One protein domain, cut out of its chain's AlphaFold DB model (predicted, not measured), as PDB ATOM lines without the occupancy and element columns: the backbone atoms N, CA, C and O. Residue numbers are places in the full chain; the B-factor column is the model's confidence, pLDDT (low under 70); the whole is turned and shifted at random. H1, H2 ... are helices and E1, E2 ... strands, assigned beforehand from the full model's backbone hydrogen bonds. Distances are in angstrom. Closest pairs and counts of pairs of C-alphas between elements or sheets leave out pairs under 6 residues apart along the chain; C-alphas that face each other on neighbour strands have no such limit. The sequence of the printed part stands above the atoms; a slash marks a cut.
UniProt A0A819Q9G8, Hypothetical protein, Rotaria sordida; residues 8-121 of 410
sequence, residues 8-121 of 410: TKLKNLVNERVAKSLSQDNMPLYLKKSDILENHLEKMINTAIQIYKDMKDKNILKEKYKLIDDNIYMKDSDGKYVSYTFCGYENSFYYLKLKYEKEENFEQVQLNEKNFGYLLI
ATOM      1  N   THR A   8     146.895 146.855 123.009       74.50
ATOM      2  CA  THR A   8     147.997 146.141 123.670       74.50
ATOM      3  C   THR A   8     148.609 146.978 124.789       74.50
ATOM      4  O   THR A   8     148.815 146.486 125.897       74.50
ATOM      5  N   LYS A   9     148.841 148.274 124.540       78.00
ATOM      6  CA  LYS A   9     149.378 149.198 125.552       78.00
ATOM      7  C   LYS A   9     148.407 149.404 126.709       78.00
ATOM      8  O   LYS A   9     148.838 149.426 127.857       78.00
ATOM      9  N   LEU A  10     147.109 149.514 126.415       72.69
ATOM     10  CA  LEU A  10     146.071 149.601 127.444       72.69
ATOM     11  C   LEU A  10     145.998 148.329 128.286       72.69
ATOM     12  O   LEU A  10     145.997 148.425 129.510       72.69
ATOM     13  N   LYS A  11     146.000 147.149 127.653       72.81
ATOM     14  CA  LYS A  11     145.991 145.868 128.374       72.81
ATOM     15  C   LYS A  11     147.207 145.747 129.299       72.81
ATOM     16  O   LYS A  11     147.042 145.413 130.467       72.81
ATOM     17  N   ASN A  12     148.400 146.120 128.827       76.44
ATOM     18  CA  ASN A  12     149.618 146.112 129.643       76.44
ATOM     19  C   ASN A  12     149.544 147.081 130.833       76.44
ATOM     20  O   ASN A  12     149.879 146.696 131.950       76.44
ATOM     21  N   LEU A  13     149.061 148.310 130.615       77.19
ATOM     22  CA  LEU A  13     148.888 149.304 131.679       77.19
ATOM     23  C   LEU A  13     147.904 148.826 132.752       77.19
ATOM     24  O   LEU A  13     148.165 148.984 133.946       77.19
ATOM     25  N   VAL A  14     146.768 148.250 132.344       70.19
ATOM     26  CA  VAL A  14     145.783 147.754 133.309       70.19
ATOM     27  C   VAL A  14     146.319 146.532 134.045       70.19
ATOM     28  O   VAL A  14     146.210 146.492 135.266       70.19
ATOM     29  N   ASN A  15     146.977 145.597 133.358       69.94
ATOM     30  CA  ASN A  15     147.615 144.447 134.000       69.94
ATOM     31  C   ASN A  15     148.652 144.875 135.048       69.94
ATOM     32  O   ASN A  15     148.684 144.307 136.134       69.94
ATOM     33  N   GLU A  16     149.454 145.909 134.777       74.31
ATOM     34  CA  GLU A  16     150.404 146.458 135.753       74.31
ATOM     35  C   GLU A  16     149.692 147.052 136.981       74.31
ATOM     36  O   GLU A  16     150.110 146.842 138.121       74.31
ATOM     37  N   ARG A  17     148.594 147.790 136.768       70.50
ATOM     38  CA  ARG A  17     147.797 148.398 137.849       70.50
ATOM     39  C   ARG A  17     147.091 147.346 138.700       70.50
ATOM     40  O   ARG A  17     147.129 147.447 139.922       70.50
ATOM     41  N   VAL A  18     146.508 146.344 138.050       67.31
ATOM     42  CA  VAL A  18     145.861 145.191 138.677       67.31
ATOM     43  C   VAL A  18     146.893 144.379 139.464       67.31
ATOM     44  O   VAL A  18     146.666 144.088 140.628       67.31
ATOM     45  N   ALA A  19     148.076 144.104 138.910       65.62
ATOM     46  CA  ALA A  19     149.143 143.408 139.633       65.62
ATOM     47  C   ALA A  19     149.608 144.165 140.892       65.62
ATOM     48  O   ALA A  19     149.887 143.545 141.916       65.62
ATOM     49  N   LYS A  20     149.648 145.507 140.850       65.94
ATOM     50  CA  LYS A  20     149.970 146.338 142.023       65.94
ATOM     51  C   LYS A  20     148.874 146.286 143.094       65.94
ATOM     52  O   LYS A  20     149.205 146.196 144.274       65.94
ATOM     53  N   SER A  21     147.594 146.314 142.709       60.94
ATOM     54  CA  SER A  21     146.465 146.279 143.653       60.94
ATOM     55  C   SER A  21     146.125 144.877 144.177       60.94
ATOM     56  O   SER A  21     145.620 144.756 145.287       60.94
ATOM     57  N   LEU A  22     146.424 143.817 143.418       57.81
ATOM     58  CA  LEU A  22     146.156 142.413 143.769       57.81
ATOM     59  C   LEU A  22     147.187 141.786 144.722       57.81
ATOM     60  O   LEU A  22     147.058 140.616 145.073       57.81
ATOM     61  N   SER A  23     148.191 142.546 145.167       53.28
ATOM     62  CA  SER A  23     149.229 142.098 146.110       53.28
ATOM     63  C   SER A  23     148.732 141.849 147.549       53.28
ATOM     64  O   SER A  23     149.539 141.611 148.441       53.28
ATOM     65  N   GLN A  24     147.417 141.865 147.791       49.66
ATOM     66  CA  GLN A  24     146.810 141.513 149.075       49.66
ATOM     67  C   GLN A  24     146.032 140.198 148.955       49.66
ATOM     68  O   GLN A  24     145.178 140.047 148.081       49.66
ATOM     69  N   ASP A  25     146.289 139.272 149.878       54.78
ATOM     70  CA  ASP A  25     145.753 137.904 149.999       54.78
ATOM     71  C   ASP A  25     144.210 137.752 150.017       54.78
ATOM     72  O   ASP A  25     143.691 136.646 150.161       54.78
ATOM     73  N   ASN A  26     143.454 138.823 149.782       58.47
ATOM     74  CA  ASN A  26     142.004 138.912 149.940       58.47
ATOM     75  C   ASN A  26     141.186 138.677 148.657       58.47
ATOM     76  O   ASN A  26     139.960 138.782 148.706       58.47
ATOM     77  N   MET A  27     141.799 138.373 147.501       61.75
ATOM     78  CA  MET A  27     141.001 138.110 146.292       61.75
ATOM     79  C   MET A  27     140.246 136.773 146.416       61.75
ATOM     80  O   MET A  27     140.894 135.734 146.609       61.75
ATOM     81  N   PRO A  28     138.905 136.767 146.258       64.88
ATOM     82  CA  PRO A  28     138.121 135.546 146.332       64.88
ATOM     83  C   PRO A  28     138.629 134.480 145.363       64.88
ATOM     84  O   PRO A  28     138.912 134.759 144.195       64.88
ATOM     85  N   LEU A  29     138.725 133.239 145.842       62.69
ATOM     86  CA  LEU A  29     139.341 132.128 145.110       62.69
ATOM     87  C   LEU A  29     138.696 131.878 143.734       62.69
ATOM     88  O   LEU A  29     139.366 131.446 142.801       62.69
ATOM     89  N   TYR A  30     137.411 132.204 143.588       62.34
ATOM     90  CA  TYR A  30     136.694 132.075 142.325       62.34
ATOM     91  C   TYR A  30     137.162 133.066 141.249       62.34
ATOM     92  O   TYR A  30     137.225 132.698 140.081       62.34
ATOM     93  N   LEU A  31     137.572 134.286 141.616       64.94
ATOM     94  CA  LEU A  31     138.188 135.227 140.671       64.94
ATOM     95  C   LEU A  31     139.613 134.802 140.293       64.94
ATOM     96  O   LEU A  31     140.081 135.149 139.218       64.94
ATOM     97  N   LYS A  32     140.302 134.042 141.161       64.19
ATOM     98  CA  LYS A  32     141.651 133.508 140.891       64.19
ATOM     99  C   LYS A  32     141.631 132.323 139.920       64.19
ATOM    100  O   LYS A  32     142.586 132.129 139.182       64.19
ATOM    101  N   LYS A  33     140.571 131.511 139.965       60.69
ATOM    102  CA  LYS A  33     140.424 130.263 139.199       60.69
ATOM    103  C   LYS A  33     139.603 130.426 137.905       60.69
ATOM    104  O   LYS A  33     139.220 129.417 137.322       60.69
ATOM    105  N   SER A  34     139.283 131.651 137.483       64.94
ATOM    106  CA  SER A  34     138.423 131.900 136.319       64.94
ATOM    107  C   SER A  34     138.930 133.018 135.420       64.94
ATOM    108  O   SER A  34     139.539 133.978 135.888       64.94
ATOM    109  N   ASP A  35     138.568 132.942 134.139       71.69
ATOM    110  CA  ASP A  35     138.866 133.979 133.142       71.69
ATOM    111  C   ASP A  35     137.936 135.202 133.269       71.69
ATOM    112  O   ASP A  35     137.979 136.109 132.444       71.69
ATOM    113  N   ILE A  36     137.082 135.263 134.302       72.19
ATOM    114  CA  ILE A  36     136.104 136.342 134.517       72.19
ATOM    115  C   ILE A  36     136.795 137.700 134.535       72.19
ATOM    116  O   ILE A  36     136.371 138.617 133.834       72.19
ATOM    117  N   LEU A  37     137.866 137.841 135.318       74.94
ATOM    118  CA  LEU A  37     138.556 139.122 135.432       74.94
ATOM    119  C   LEU A  37     139.147 139.555 134.085       74.94
ATOM    120  O   LEU A  37     139.021 140.722 133.721       74.94
ATOM    121  N   GLU A  38     139.741 138.625 133.333       75.75
ATOM    122  CA  GLU A  38     140.294 138.912 132.009       75.75
ATOM    123  C   GLU A  38     139.192 139.259 130.996       75.75
ATOM    124  O   GLU A  38     139.316 140.249 130.273       75.75
ATOM    125  N   ASN A  39     138.075 138.531 131.008       78.50
ATOM    126  CA  ASN A  39     136.917 138.790 130.153       78.50
ATOM    127  C   ASN A  39     136.292 140.160 130.445       78.50
ATOM    128  O   ASN A  39     135.999 140.927 129.525       78.50
ATOM    129  N   HIS A  40     136.098 140.507 131.719       80.31
ATOM    130  CA  HIS A  40     135.586 141.820 132.109       80.31
ATOM    131  C   HIS A  40     136.572 142.936 131.791       80.31
ATOM    132  O   HIS A  40     136.152 143.996 131.332       80.31
ATOM    133  N   LEU A  41     137.871 142.695 131.966       80.06
ATOM    134  CA  LEU A  41     138.905 143.635 131.563       80.06
ATOM    135  C   LEU A  41     138.859 143.891 130.053       80.06
ATOM    136  O   LEU A  41     138.911 145.039 129.614       80.06
ATOM    137  N   GLU A  42     138.720 142.841 129.247       82.06
ATOM    138  CA  GLU A  42     138.569 142.983 127.806       82.06
ATOM    139  C   GLU A  42     137.291 143.750 127.440       82.06
ATOM    140  O   GLU A  42     137.363 144.681 126.632       82.06
ATOM    141  N   LYS A  43     136.149 143.427 128.066       83.44
ATOM    142  CA  LYS A  43     134.891 144.178 127.911       83.44
ATOM    143  C   LYS A  43     135.115 145.661 128.236       83.44
ATOM    144  O   LYS A  43     134.813 146.508 127.402       83.44
ATOM    145  N   MET A  44     135.721 145.981 129.382       83.88
ATOM    146  CA  MET A  44     136.041 147.353 129.791       83.88
ATOM    147  C   MET A  44     136.919 148.080 128.764       83.88
ATOM    148  O   MET A  44     136.606 149.206 128.383       83.88
ATOM    149  N   ILE A  45     138.001 147.450 128.293       83.69
ATOM    150  CA  ILE A  45     138.916 148.044 127.307       83.69
ATOM    151  C   ILE A  45     138.187 148.304 125.985       83.69
ATOM    152  O   ILE A  45     138.308 149.392 125.421       83.69
ATOM    153  N   ASN A  46     137.416 147.330 125.496       85.06
ATOM    154  CA  ASN A  46     136.649 147.472 124.262       85.06
ATOM    155  C   ASN A  46     135.610 148.598 124.388       85.06
ATOM    156  O   ASN A  46     135.524 149.440 123.495       85.06
ATOM    157  N   THR A  47     134.886 148.666 125.509       85.06
ATOM    158  CA  THR A  47     133.927 149.740 125.794       85.06
ATOM    159  C   THR A  47     134.610 151.108 125.859       85.06
ATOM    160  O   THR A  47     134.141 152.050 125.227       85.06
ATOM    161  N   ALA A  48     135.753 151.228 126.541       82.88
ATOM    162  CA  ALA A  48     136.512 152.477 126.602       82.88
ATOM    163  C   ALA A  48     136.985 152.940 125.212       82.88
ATOM    164  O   ALA A  48     136.877 154.122 124.881       82.88
ATOM    165  N   ILE A  49     137.470 152.010 124.378       83.19
ATOM    166  CA  ILE A  49     137.852 152.288 122.985       83.19
ATOM    167  C   ILE A  49     136.637 152.748 122.176       83.19
ATOM    168  O   ILE A  49     136.753 153.704 121.408       83.19
ATOM    169  N   GLN A  50     135.497 152.070 122.318       83.31
ATOM    170  CA  GLN A  50     134.274 152.397 121.590       83.31
ATOM    171  C   GLN A  50     133.795 153.805 121.942       83.31
ATOM    172  O   GLN A  50     133.644 154.637 121.055       83.31
ATOM    173  N   ILE A  51     133.702 154.118 123.233       79.56
ATOM    174  CA  ILE A  51     133.290 155.441 123.710       79.56
ATOM    175  C   ILE A  51     134.283 156.508 123.235       79.56
ATOM    176  O   ILE A  51     133.867 157.555 122.750       79.56
ATOM    177  N   TYR A  52     135.592 156.240 123.257       78.88
ATOM    178  CA  TYR A  52     136.588 157.152 122.681       78.88
ATOM    179  C   TYR A  52     136.406 157.388 121.168       78.88
ATOM    180  O   TYR A  52     136.672 158.489 120.680       78.88
ATOM    181  N   LYS A  53     135.961 156.381 120.403       79.06
ATOM    182  CA  LYS A  53     135.653 156.533 118.970       79.06
ATOM    183  C   LYS A  53     134.375 157.339 118.755       79.06
ATOM    184  O   LYS A  53     134.403 158.275 117.958       79.06
ATOM    185  N   ASP A  54     133.314 157.009 119.486       73.19
ATOM    186  CA  ASP A  54     132.014 157.684 119.410       73.19
ATOM    187  C   ASP A  54     132.140 159.169 119.783       73.19
ATOM    188  O   ASP A  54     131.478 160.020 119.202       73.19
ATOM    189  N   MET A  55     133.095 159.518 120.654       67.25
ATOM    190  CA  MET A  55     133.434 160.903 121.010       67.25
ATOM    191  C   MET A  55     133.924 161.784 119.851       67.25
ATOM    192  O   MET A  55     134.005 163.005 120.024       67.25
ATOM    193  N   LYS A  56     134.267 161.225 118.680       66.62
ATOM    194  CA  LYS A  56     134.525 162.049 117.487       66.62
ATOM    195  C   LYS A  56     133.254 162.736 116.981       66.62
ATOM    196  O   LYS A  56     133.366 163.787 116.354       66.62
ATOM    197  N   ASP A  57     132.081 162.196 117.308       65.62
ATOM    198  CA  ASP A  57     130.779 162.799 117.047       65.62
ATOM    199  C   ASP A  57     130.154 163.300 118.363       65.62
ATOM    200  O   ASP A  57     129.510 162.573 119.119       65.62
ATOM    201  N   LYS A  58     130.384 164.582 118.678       59.12
ATOM    202  CA  LYS A  58     129.943 165.199 119.943       59.12
ATOM    203  C   LYS A  58     128.417 165.274 120.101       59.12
ATOM    204  O   LYS A  58     127.957 165.510 121.221       59.12
ATOM    205  N   ASN A  59     127.648 165.115 119.022       59.84
ATOM    206  CA  ASN A  59     126.200 165.315 119.041       59.84
ATOM    207  C   ASN A  59     125.454 164.069 119.536       59.84
ATOM    208  O   ASN A  59     124.590 164.192 120.399       59.84
ATOM    209  N   ILE A  60     125.869 162.870 119.113       59.09
ATOM    210  CA  ILE A  60     125.206 161.597 119.467       59.09
ATOM    211  C   ILE A  60     125.234 161.333 120.987       59.09
ATOM    212  O   ILE A  60     124.315 160.749 121.560       59.09
ATOM    213  N   LEU A  61     126.286 161.784 121.675       60.44
ATOM    214  CA  LEU A  61     126.531 161.436 123.079       60.44
ATOM    215  C   LEU A  61     125.759 162.298 124.079       60.44
ATOM    216  O   LEU A  61     125.249 161.776 125.073       60.44
ATOM    217  N   LYS A  62     125.643 163.605 123.809       62.53
ATOM    218  CA  LYS A  62     124.852 164.528 124.642       62.53
ATOM    219  C   LYS A  62     123.357 164.246 124.561       62.53
ATOM    220  O   LYS A  62     122.628 164.629 125.467       62.53
ATOM    221  N   GLU A  63     122.917 163.599 123.486       71.19
ATOM    222  CA  GLU A  63     121.530 163.184 123.306       71.19
ATOM    223  C   GLU A  63     121.187 161.898 124.064       71.19
ATOM    224  O   GLU A  63     120.017 161.691 124.381       71.19
ATOM    225  N   LYS A  64     122.170 161.039 124.374       78.56
ATOM    226  CA  LYS A  64     121.924 159.736 125.014       78.56
ATOM    227  C   LYS A  64     122.200 159.721 126.517       78.56
ATOM    228  O   LYS A  64     121.510 159.002 127.237       78.56
ATOM    229  N   TYR A  65     123.167 160.496 127.011       81.94
ATOM    230  CA  TYR A  65     123.549 160.495 128.428       81.94
ATOM    231  C   TYR A  65     123.597 161.903 129.024       81.94
ATOM    232  O   TYR A  65     124.012 162.862 128.374       81.94
ATOM    233  N   LYS A  66     123.221 162.026 130.302       81.25
ATOM    234  CA  LYS A  66     123.239 163.296 131.038       81.25
ATOM    235  C   LYS A  66     123.666 163.095 132.490       81.25
ATOM    236  O   LYS A  66     123.290 162.117 133.123       81.25
ATOM    237  N   LEU A  67     124.421 164.057 133.026       78.75
ATOM    238  CA  LEU A  67     124.698 164.156 134.463       78.75
ATOM    239  C   LEU A  67     123.686 165.085 135.134       78.75
ATOM    240  O   LEU A  67     123.586 166.254 134.743       78.75
ATOM    241  N   ILE A  68     122.993 164.578 136.153       77.94
ATOM    242  CA  ILE A  68     122.049 165.326 136.996       77.94
ATOM    243  C   ILE A  68     122.352 164.963 138.451       77.94
ATOM    244  O   ILE A  68     122.403 163.779 138.774       77.94
ATOM    245  N   ASP A  69     122.580 165.966 139.303       75.94
ATOM    246  CA  ASP A  69     122.895 165.788 140.731       75.94
ATOM    247  C   ASP A  69     123.956 164.704 140.978       75.94
ATOM    248  O   ASP A  69     123.773 163.794 141.782       75.94
ATOM    249  N   ASP A  70     125.044 164.767 140.207       78.56
ATOM    250  CA  ASP A  70     126.174 163.834 140.269       78.56
ATOM    251  C   ASP A  70     125.871 162.364 139.914       78.56
ATOM    252  O   ASP A  70     126.702 161.483 140.110       78.56
ATOM    253  N   ASN A  71     124.700 162.069 139.351       77.75
ATOM    254  CA  ASN A  71     124.345 160.734 138.873       77.75
ATOM    255  C   ASN A  71     124.259 160.713 137.348       77.75
ATOM    256  O   ASN A  71     123.863 161.705 136.721       77.75
ATOM    257  N   ILE A  72     124.630 159.581 136.745       82.31
ATOM    258  CA  ILE A  72     124.453 159.387 135.307       82.31
ATOM    259  C   ILE A  72     123.036 158.918 134.982       82.31
ATOM    260  O   ILE A  72     122.514 157.978 135.574       82.31
ATOM    261  N   TYR A  73     122.429 159.586 134.009       83.69
ATOM    262  CA  TYR A  73     121.137 159.246 133.442       83.69
ATOM    263  C   TYR A  73     121.325 158.867 131.978       83.69
ATOM    264  O   TYR A  73     122.071 159.531 131.253       83.69
ATOM    265  N   MET A  74     120.614 157.834 131.538       84.06
ATOM    266  CA  MET A  74     120.571 157.402 130.143       84.06
ATOM    267  C   MET A  74     119.172 157.630 129.575       84.06
ATOM    268  O   MET A  74     118.186 157.381 130.267       84.06
ATOM    269  N   LYS A  75     119.091 158.099 128.329       79.12
ATOM    270  CA  LYS A  75     117.840 158.236 127.581       79.12
ATOM    271  C   LYS A  75     117.284 156.833 127.271       79.12
ATOM    272  O   LYS A  75     117.991 156.012 126.686       79.12
ATOM    273  N   ASP A  76     116.072 156.530 127.726       78.12
ATOM    274  CA  ASP A  76     115.375 155.265 127.468       78.12
ATOM    275  C   ASP A  76     114.692 155.248 126.086       78.12
ATOM    276  O   ASP A  76     114.829 156.180 125.290       78.12
ATOM    277  N   SER A  77     113.962 154.169 125.783       68.69
ATOM    278  CA  SER A  77     113.241 154.002 124.513       68.69
ATOM    279  C   SER A  77     112.150 155.044 124.270       68.69
ATOM    280  O   SER A  77     111.771 155.260 123.124       68.69
ATOM    281  N   ASP A  78     111.645 155.679 125.326       59.72
ATOM    282  CA  ASP A  78     110.629 156.728 125.250       59.72
ATOM    283  C   ASP A  78     111.253 158.130 125.193       59.72
ATOM    284  O   ASP A  78     110.544 159.138 125.169       59.72
ATOM    285  N   GLY A  79     112.584 158.209 125.143       70.19
ATOM    286  CA  GLY A  79     113.307 159.466 125.105       70.19
ATOM    287  C   GLY A  79     113.529 160.088 126.487       70.19
ATOM    288  O   GLY A  79     113.893 161.260 126.574       70.19
ATOM    289  N   LYS A  80     113.331 159.351 127.584       68.81
ATOM    290  CA  LYS A  80     113.443 159.883 128.945       68.81
ATOM    291  C   LYS A  80     114.805 159.589 129.555       68.81
ATOM    292  O   LYS A  80     115.258 158.453 129.572       68.81
ATOM    293  N   TYR A  81     115.436 160.603 130.141       79.00
ATOM    294  CA  TYR A  81     116.629 160.402 130.963       79.00
ATOM    295  C   TYR A  81     116.259 159.736 132.289       79.00
ATOM    296  O   TYR A  81     115.574 160.332 133.119       79.00
ATOM    297  N   VAL A  82     116.747 158.517 132.503       79.00
ATOM    298  CA  VAL A  82     116.487 157.717 133.705       79.00
ATOM    299  C   VAL A  82     117.793 157.224 134.327       79.00
ATOM    300  O   VAL A  82     118.759 156.932 133.623       79.00
ATOM    301  N   SER A  83     117.832 157.137 135.656       75.81
ATOM    302  CA  SER A  83     119.019 156.721 136.422       75.81
ATOM    303  C   SER A  83     119.127 155.208 136.629       75.81
ATOM    304  O   SER A  83     120.163 154.720 137.068       75.81
ATOM    305  N   TYR A  84     118.069 154.452 136.324       72.31
ATOM    306  CA  TYR A  84     117.993 153.005 136.560       72.31
ATOM    307  C   TYR A  84     118.283 152.155 135.318       72.31
ATOM    308  O   TYR A  84     118.196 150.929 135.384       72.31
ATOM    309  N   THR A  85     118.609 152.772 134.179       69.38
ATOM    310  CA  THR A  85     118.996 152.013 132.988       69.38
ATOM    311  C   THR A  85     120.503 151.808 132.971       69.38
ATOM    312  O   THR A  85     121.279 152.749 132.807       69.38
ATOM    313  N   PHE A  86     120.915 150.553 133.136       67.25
ATOM    314  CA  PHE A  86     122.316 150.153 133.211       67.25
ATOM    315  C   PHE A  86     122.769 149.530 131.889       67.25
ATOM    316  O   PHE A  86     122.265 148.481 131.494       67.25
ATOM    317  N   CYS A  87     123.746 150.145 131.217       74.25
ATOM    318  CA  CYS A  87     124.380 149.610 130.011       74.25
ATOM    319  C   CYS A  87     125.819 149.161 130.304       74.25
ATOM    320  O   CYS A  87     126.798 149.676 129.768       74.25
ATOM    321  N   GLY A  88     125.964 148.197 131.214       78.12
ATOM    322  CA  GLY A  88     127.268 147.618 131.528       78.12
ATOM    323  C   GLY A  88     128.311 148.664 131.943       78.12
ATOM    324  O   GLY A  88     128.037 149.572 132.727       78.12
ATOM    325  N   TYR A  89     129.511 148.550 131.369       84.44
ATOM    326  CA  TYR A  89     130.602 149.506 131.577       84.44
ATOM    327  C   TYR A  89     130.410 150.848 130.867       84.44
ATOM    328  O   TYR A  89     131.147 151.787 131.175       84.44
ATOM    329  N   GLU A  90     129.453 150.967 129.939       84.12
ATOM    330  CA  GLU A  90     129.258 152.212 129.196       84.12
ATOM    331  C   GLU A  90     128.919 153.356 130.138       84.12
ATOM    332  O   GLU A  90     129.588 154.387 130.109       84.12
ATOM    333  N   ASN A  91     127.946 153.145 131.029       82.50
ATOM    334  CA  ASN A  91     127.535 154.132 132.024       82.50
ATOM    335  C   ASN A  91     128.738 154.659 132.822       82.50
ATOM    336  O   ASN A  91     128.901 155.868 132.971       82.50
ATOM    337  N   SER A  92     129.621 153.773 133.292       83.44
ATOM    338  CA  SER A  92     130.785 154.183 134.083       83.44
ATOM    339  C   SER A  92     131.780 155.011 133.271       83.44
ATOM    340  O   SER A  92     132.228 156.057 133.740       83.44
ATOM    341  N   PHE A  93     132.108 154.609 132.040       83.50
ATOM    342  CA  PHE A  93     133.022 155.388 131.199       83.50
ATOM    343  C   PHE A  93     132.414 156.723 130.744       83.50
ATOM    344  O   PHE A  93     133.125 157.730 130.709       83.50
ATOM    345  N   TYR A  94     131.109 156.770 130.461       82.50
ATOM    346  CA  TYR A  94     130.408 158.023 130.171       82.50
ATOM    347  C   TYR A  94     130.373 158.960 131.374       82.50
ATOM    348  O   TYR A  94     130.608 160.156 131.212       82.50
ATOM    349  N   TYR A  95     130.137 158.433 132.577       82.56
ATOM    350  CA  TYR A  95     130.177 159.216 133.811       82.56
ATOM    351  C   TYR A  95     131.546 159.882 133.991       82.56
ATOM    352  O   TYR A  95     131.620 161.107 134.104       82.56
ATOM    353  N   LEU A  96     132.630 159.095 133.921       81.62
ATOM    354  CA  LEU A  96     134.004 159.597 134.045       81.62
ATOM    355  C   LEU A  96     134.305 160.676 132.999       81.62
ATOM    356  O   LEU A  96     134.907 161.703 133.310       81.62
ATOM    357  N   LYS A  97     133.847 160.474 131.760       79.25
ATOM    358  CA  LYS A  97     134.054 161.428 130.671       79.25
ATOM    359  C   LYS A  97     133.296 162.739 130.880       79.25
ATOM    360  O   LYS A  97     133.896 163.804 130.749       79.25
ATOM    361  N   LEU A  98     131.996 162.678 131.173       79.31
ATOM    362  CA  LEU A  98     131.168 163.870 131.384       79.31
ATOM    363  C   LEU A  98     131.653 164.681 132.591       79.31
ATOM    364  O   LEU A  98     131.550 165.905 132.586       79.31
ATOM    365  N   LYS A  99     132.207 164.004 133.602       79.31
ATOM    366  CA  LYS A  99     132.873 164.646 134.734       79.31
ATOM    367  C   LYS A  99     134.157 165.353 134.333       79.31
ATOM    368  O   LYS A  99     134.289 166.542 134.593       79.31
ATOM    369  N   TYR A 100     135.043 164.654 133.624       77.06
ATOM    370  CA  TYR A 100     136.286 165.231 133.111       77.06
ATOM    371  C   TYR A 100     136.053 166.465 132.219       77.06
ATOM    372  O   TYR A 100     136.854 167.388 132.221       77.06
ATOM    373  N   GLU A 101     134.963 166.513 131.443       74.38
ATOM    374  CA  GLU A 101     134.635 167.695 130.626       74.38
ATOM    375  C   GLU A 101     134.061 168.877 131.420       74.38
ATOM    376  O   GLU A 101     134.116 170.005 130.931       74.38
ATOM    377  N   LYS A 102     133.484 168.640 132.603       73.00
ATOM    378  CA  LYS A 102     132.909 169.693 133.454       73.00
ATOM    379  C   LYS A 102     133.905 170.270 134.459       73.00
ATOM    380  O   LYS A 102     133.728 171.412 134.871       73.00
ATOM    381  N   GLU A 103     134.904 169.498 134.872       66.69
ATOM    382  CA  GLU A 103     135.823 169.852 135.957       66.69
ATOM    383  C   GLU A 103     137.270 169.875 135.434       66.69
ATOM    384  O   GLU A 103     137.814 168.840 135.054       66.69
ATOM    385  N   GLU A 104     137.912 171.054 135.419       52.53
ATOM    386  CA  GLU A 104     139.297 171.224 134.931       52.53
ATOM    387  C   GLU A 104     140.349 170.511 135.811       52.53
ATOM    388  O   GLU A 104     141.452 170.245 135.341       52.53
ATOM    389  N   ASN A 105     139.999 170.140 137.053       55.03
ATOM    390  CA  ASN A 105     140.842 169.397 137.996       55.03
ATOM    391  C   ASN A 105     140.111 168.144 138.505       55.03
ATOM    392  O   ASN A 105     139.472 168.153 139.554       55.03
ATOM    393  N   PHE A 106     140.200 167.063 137.734       58.94
ATOM    394  CA  PHE A 106     139.583 165.775 138.047       58.94
ATOM    395  C   PHE A 106     140.401 165.007 139.104       58.94
ATOM    396  O   PHE A 106     141.384 164.341 138.770       58.94
ATOM    397  N   GLU A 107     140.007 165.078 140.379       57.78
ATOM    398  CA  GLU A 107     140.568 164.232 141.442       57.78
ATOM    399  C   GLU A 107     139.733 162.960 141.653       57.78
ATOM    400  O   GLU A 107     138.519 162.996 141.841       57.78
ATOM    401  N   GLN A 108     140.411 161.809 141.688       54.72
ATOM    402  CA  GLN A 108     139.807 160.473 141.793       54.72
ATOM    403  C   GLN A 108     138.995 160.250 143.092       54.72
ATOM    404  O   GLN A 108     138.223 159.300 143.177       54.72
ATOM    405  N   VAL A 109     139.156 161.125 144.093       48.88
ATOM    406  CA  VAL A 109     138.553 161.030 145.435       48.88
ATOM    407  C   VAL A 109     137.098 161.525 145.475       48.88
ATOM    408  O   VAL A 109     136.357 161.160 146.381       48.88
ATOM    409  N   GLN A 110     136.643 162.306 144.485       56.41
ATOM    410  CA  GLN A 110     135.267 162.837 144.434       56.41
ATOM    411  C   GLN A 110     134.284 161.963 143.647       56.41
ATOM    412  O   GLN A 110     133.183 162.389 143.303       56.41
ATOM    413  N   LEU A 111     134.675 160.743 143.299       62.66
ATOM    414  CA  LEU A 111     133.857 159.924 142.431       62.66
ATOM    415  C   LEU A 111     132.773 159.191 143.247       62.66
ATOM    416  O   LEU A 111     133.068 158.419 144.156       62.66
ATOM    417  N   ASN A 112     131.503 159.377 142.878       65.81
ATOM    418  CA  ASN A 112     130.365 158.653 143.449       65.81
ATOM    419  C   ASN A 112     130.358 157.172 143.021       65.81
ATOM    420  O   ASN A 112     130.029 156.860 141.871       65.81
ATOM    421  N   GLU A 113     130.735 156.266 143.932       66.44
ATOM    422  CA  GLU A 113     130.871 154.813 143.697       66.44
ATOM    423  C   GLU A 113     129.599 154.170 143.116       66.44
ATOM    424  O   GLU A 113     129.650 153.117 142.487       66.44
ATOM    425  N   LYS A 114     128.428 154.811 143.238       67.31
ATOM    426  CA  LYS A 114     127.196 154.346 142.579       67.31
ATOM    427  C   LYS A 114     127.284 154.382 141.049       67.31
ATOM    428  O   LYS A 114     126.590 153.613 140.392       67.31
ATOM    429  N   ASN A 115     128.127 155.243 140.479       67.50
ATOM    430  CA  ASN A 115     128.247 155.433 139.031       67.50
ATOM    431  C   ASN A 115     129.389 154.618 138.394       67.50
ATOM    432  O   ASN A 115     129.397 154.397 137.179       67.50
ATOM    433  N   PHE A 116     130.376 154.181 139.176       65.88
ATOM    434  CA  PHE A 116     131.547 153.456 138.682       65.88
ATOM    435  C   PHE A 116     132.075 152.499 139.760       65.88
ATOM    436  O   PHE A 116     132.112 152.854 140.930       65.88
ATOM    437  N   GLY A 117     132.507 151.296 139.358       61.88
ATOM    438  CA  GLY A 117     133.216 150.378 140.266       61.88
ATOM    439  C   GLY A 117     132.573 149.016 140.536       61.88
ATOM    440  O   GLY A 117     132.728 148.493 141.633       61.88
ATOM    441  N   TYR A 118     131.911 148.392 139.555       68.75
ATOM    442  CA  TYR A 118     131.346 147.046 139.727       68.75
ATOM    443  C   TYR A 118     131.886 146.060 138.690       68.75
ATOM    444  O   TYR A 118     131.951 146.364 137.497       68.75
ATOM    445  N   LEU A 119     132.230 144.849 139.131       73.88
ATOM    446  CA  LEU A 119     132.271 143.686 138.245       73.88
ATOM    447  C   LEU A 119     130.834 143.185 138.105       73.88
ATOM    448  O   LEU A 119     130.253 142.672 139.058       73.88
ATOM    449  N   LEU A 120     130.244 143.398 136.931       72.56
ATOM    450  CA  LEU A 120     128.869 142.998 136.656       72.56
ATOM    451  C   LEU A 120     128.827 141.511 136.325       72.56
ATOM    452  O   LEU A 120     128.911 141.157 135.160       72.56
ATOM    453  N   ILE A 121     128.707 140.669 137.349       75.81
ATOM    454  CA  ILE A 121     128.570 139.223 137.166       75.81
ATOM    455  C   ILE A 121     127.099 138.902 136.899       75.81
ATOM    456  O   ILE A 121     126.229 139.110 137.749       75.81
TER     457      ILE A 121
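Overview. This is residues 8 to 121 of the 410 residues of the protein "Hypothetical protein" of Rotaria sordida (UniProt A0A819Q9G8). H5 is sandwiched between the second half of the long helix H3 and the two-stranded hairpin E1 E2, with H4 at the corner where the chain turns from H3 into the hairpin. At the other side of H3, H1 meets it with residues 10 to 11 alone, and residues 16 to 35, which include H2, stick out as a loose arm; residues 103 to 121 fold back past H5. The printed part has 114 residues, with five named helices and two named strands in the order H1 H2 H3 H4 E1 E2 H5; the sheet, E1 - E2, is antiparallel, and the class is mostly helix. It is only just compact, close to loose, with a radius of gyration of the C-alphas of 15.7 A and spans of 44 by 31 by 27 A.

Arrangement. Begin at H1, residues 8 to 21, and look across to H3, residues 36 to 54: they only just touch, with 3 pairs of C-alphas within 8 A, the closest being those of Leu 10 and Ile 45 at 7.3 A. They run opposite ways at a steep tilt of 49 degrees. H2, residues 29 to 32, is close to H3 but not clearly touching, the closest C-alphas being those of Leu 31 and Leu 37 at 6.5 A. H4, residues 58 to 64, is also close to H3 but not clearly touching, with the C-alphas of Asp 54 and Leu 61 closest at 7.6 A. E1, residues 65 to 68, and E2, residues 71 to 75, form an antiparallel hairpin at 142 degrees; look for N 66 and O 73 at 2.9 A and N 73 and O 66 at 2.8 A, within hydrogen-bond range. H5, residues 89 to 102, touches H3 with residues 89 to 94 alone, the same way at a steep tilt of 46 degrees; the closest C-alphas are those of Met 44 and Tyr 89, 6.1 A apart. The closest C-alphas of E2 and H5 are those of Ile 72 and Tyr 95, 5.9 A apart. H1 and H5 are apart. In H1, H3 and H5 every O i to N i+4 pair is within hydrogen-bond range; in H4 it is 0 of 3, with 1 of 4 O i to N i+3 pairs within range, and H2 is too short for an O i to N i+4 pair.

Along the chain. Find C-alpha 8 at (147.997, 146.141, 123.670); from there H1 runs 20.0 A to C-alpha 21. After H2, find C-alpha 36 at (136.104, 136.342, 134.517), where H3 begins its 26.5 A to C-alpha 54. H4, E1 and the 13.3 A of E2 follow, and H5 runs 20.4 A from C-alpha 89 to C-alpha 102 at (132.909, 169.693, 133.454).

Size, cuts and confidence. The two C-alphas farthest apart, those of Asp 25 and Asp 78, are 46.9 A apart. The printed part has no cut. The link from E2 to H5, 13 residues, is long, and in it residues 81 to 82 pair antiparallel with residues 74 to 75 of E2. The mean pLDDT of the printed part is 71.7, and 47 residues are under 70, among them residues 18 to 34 and 103 to 118.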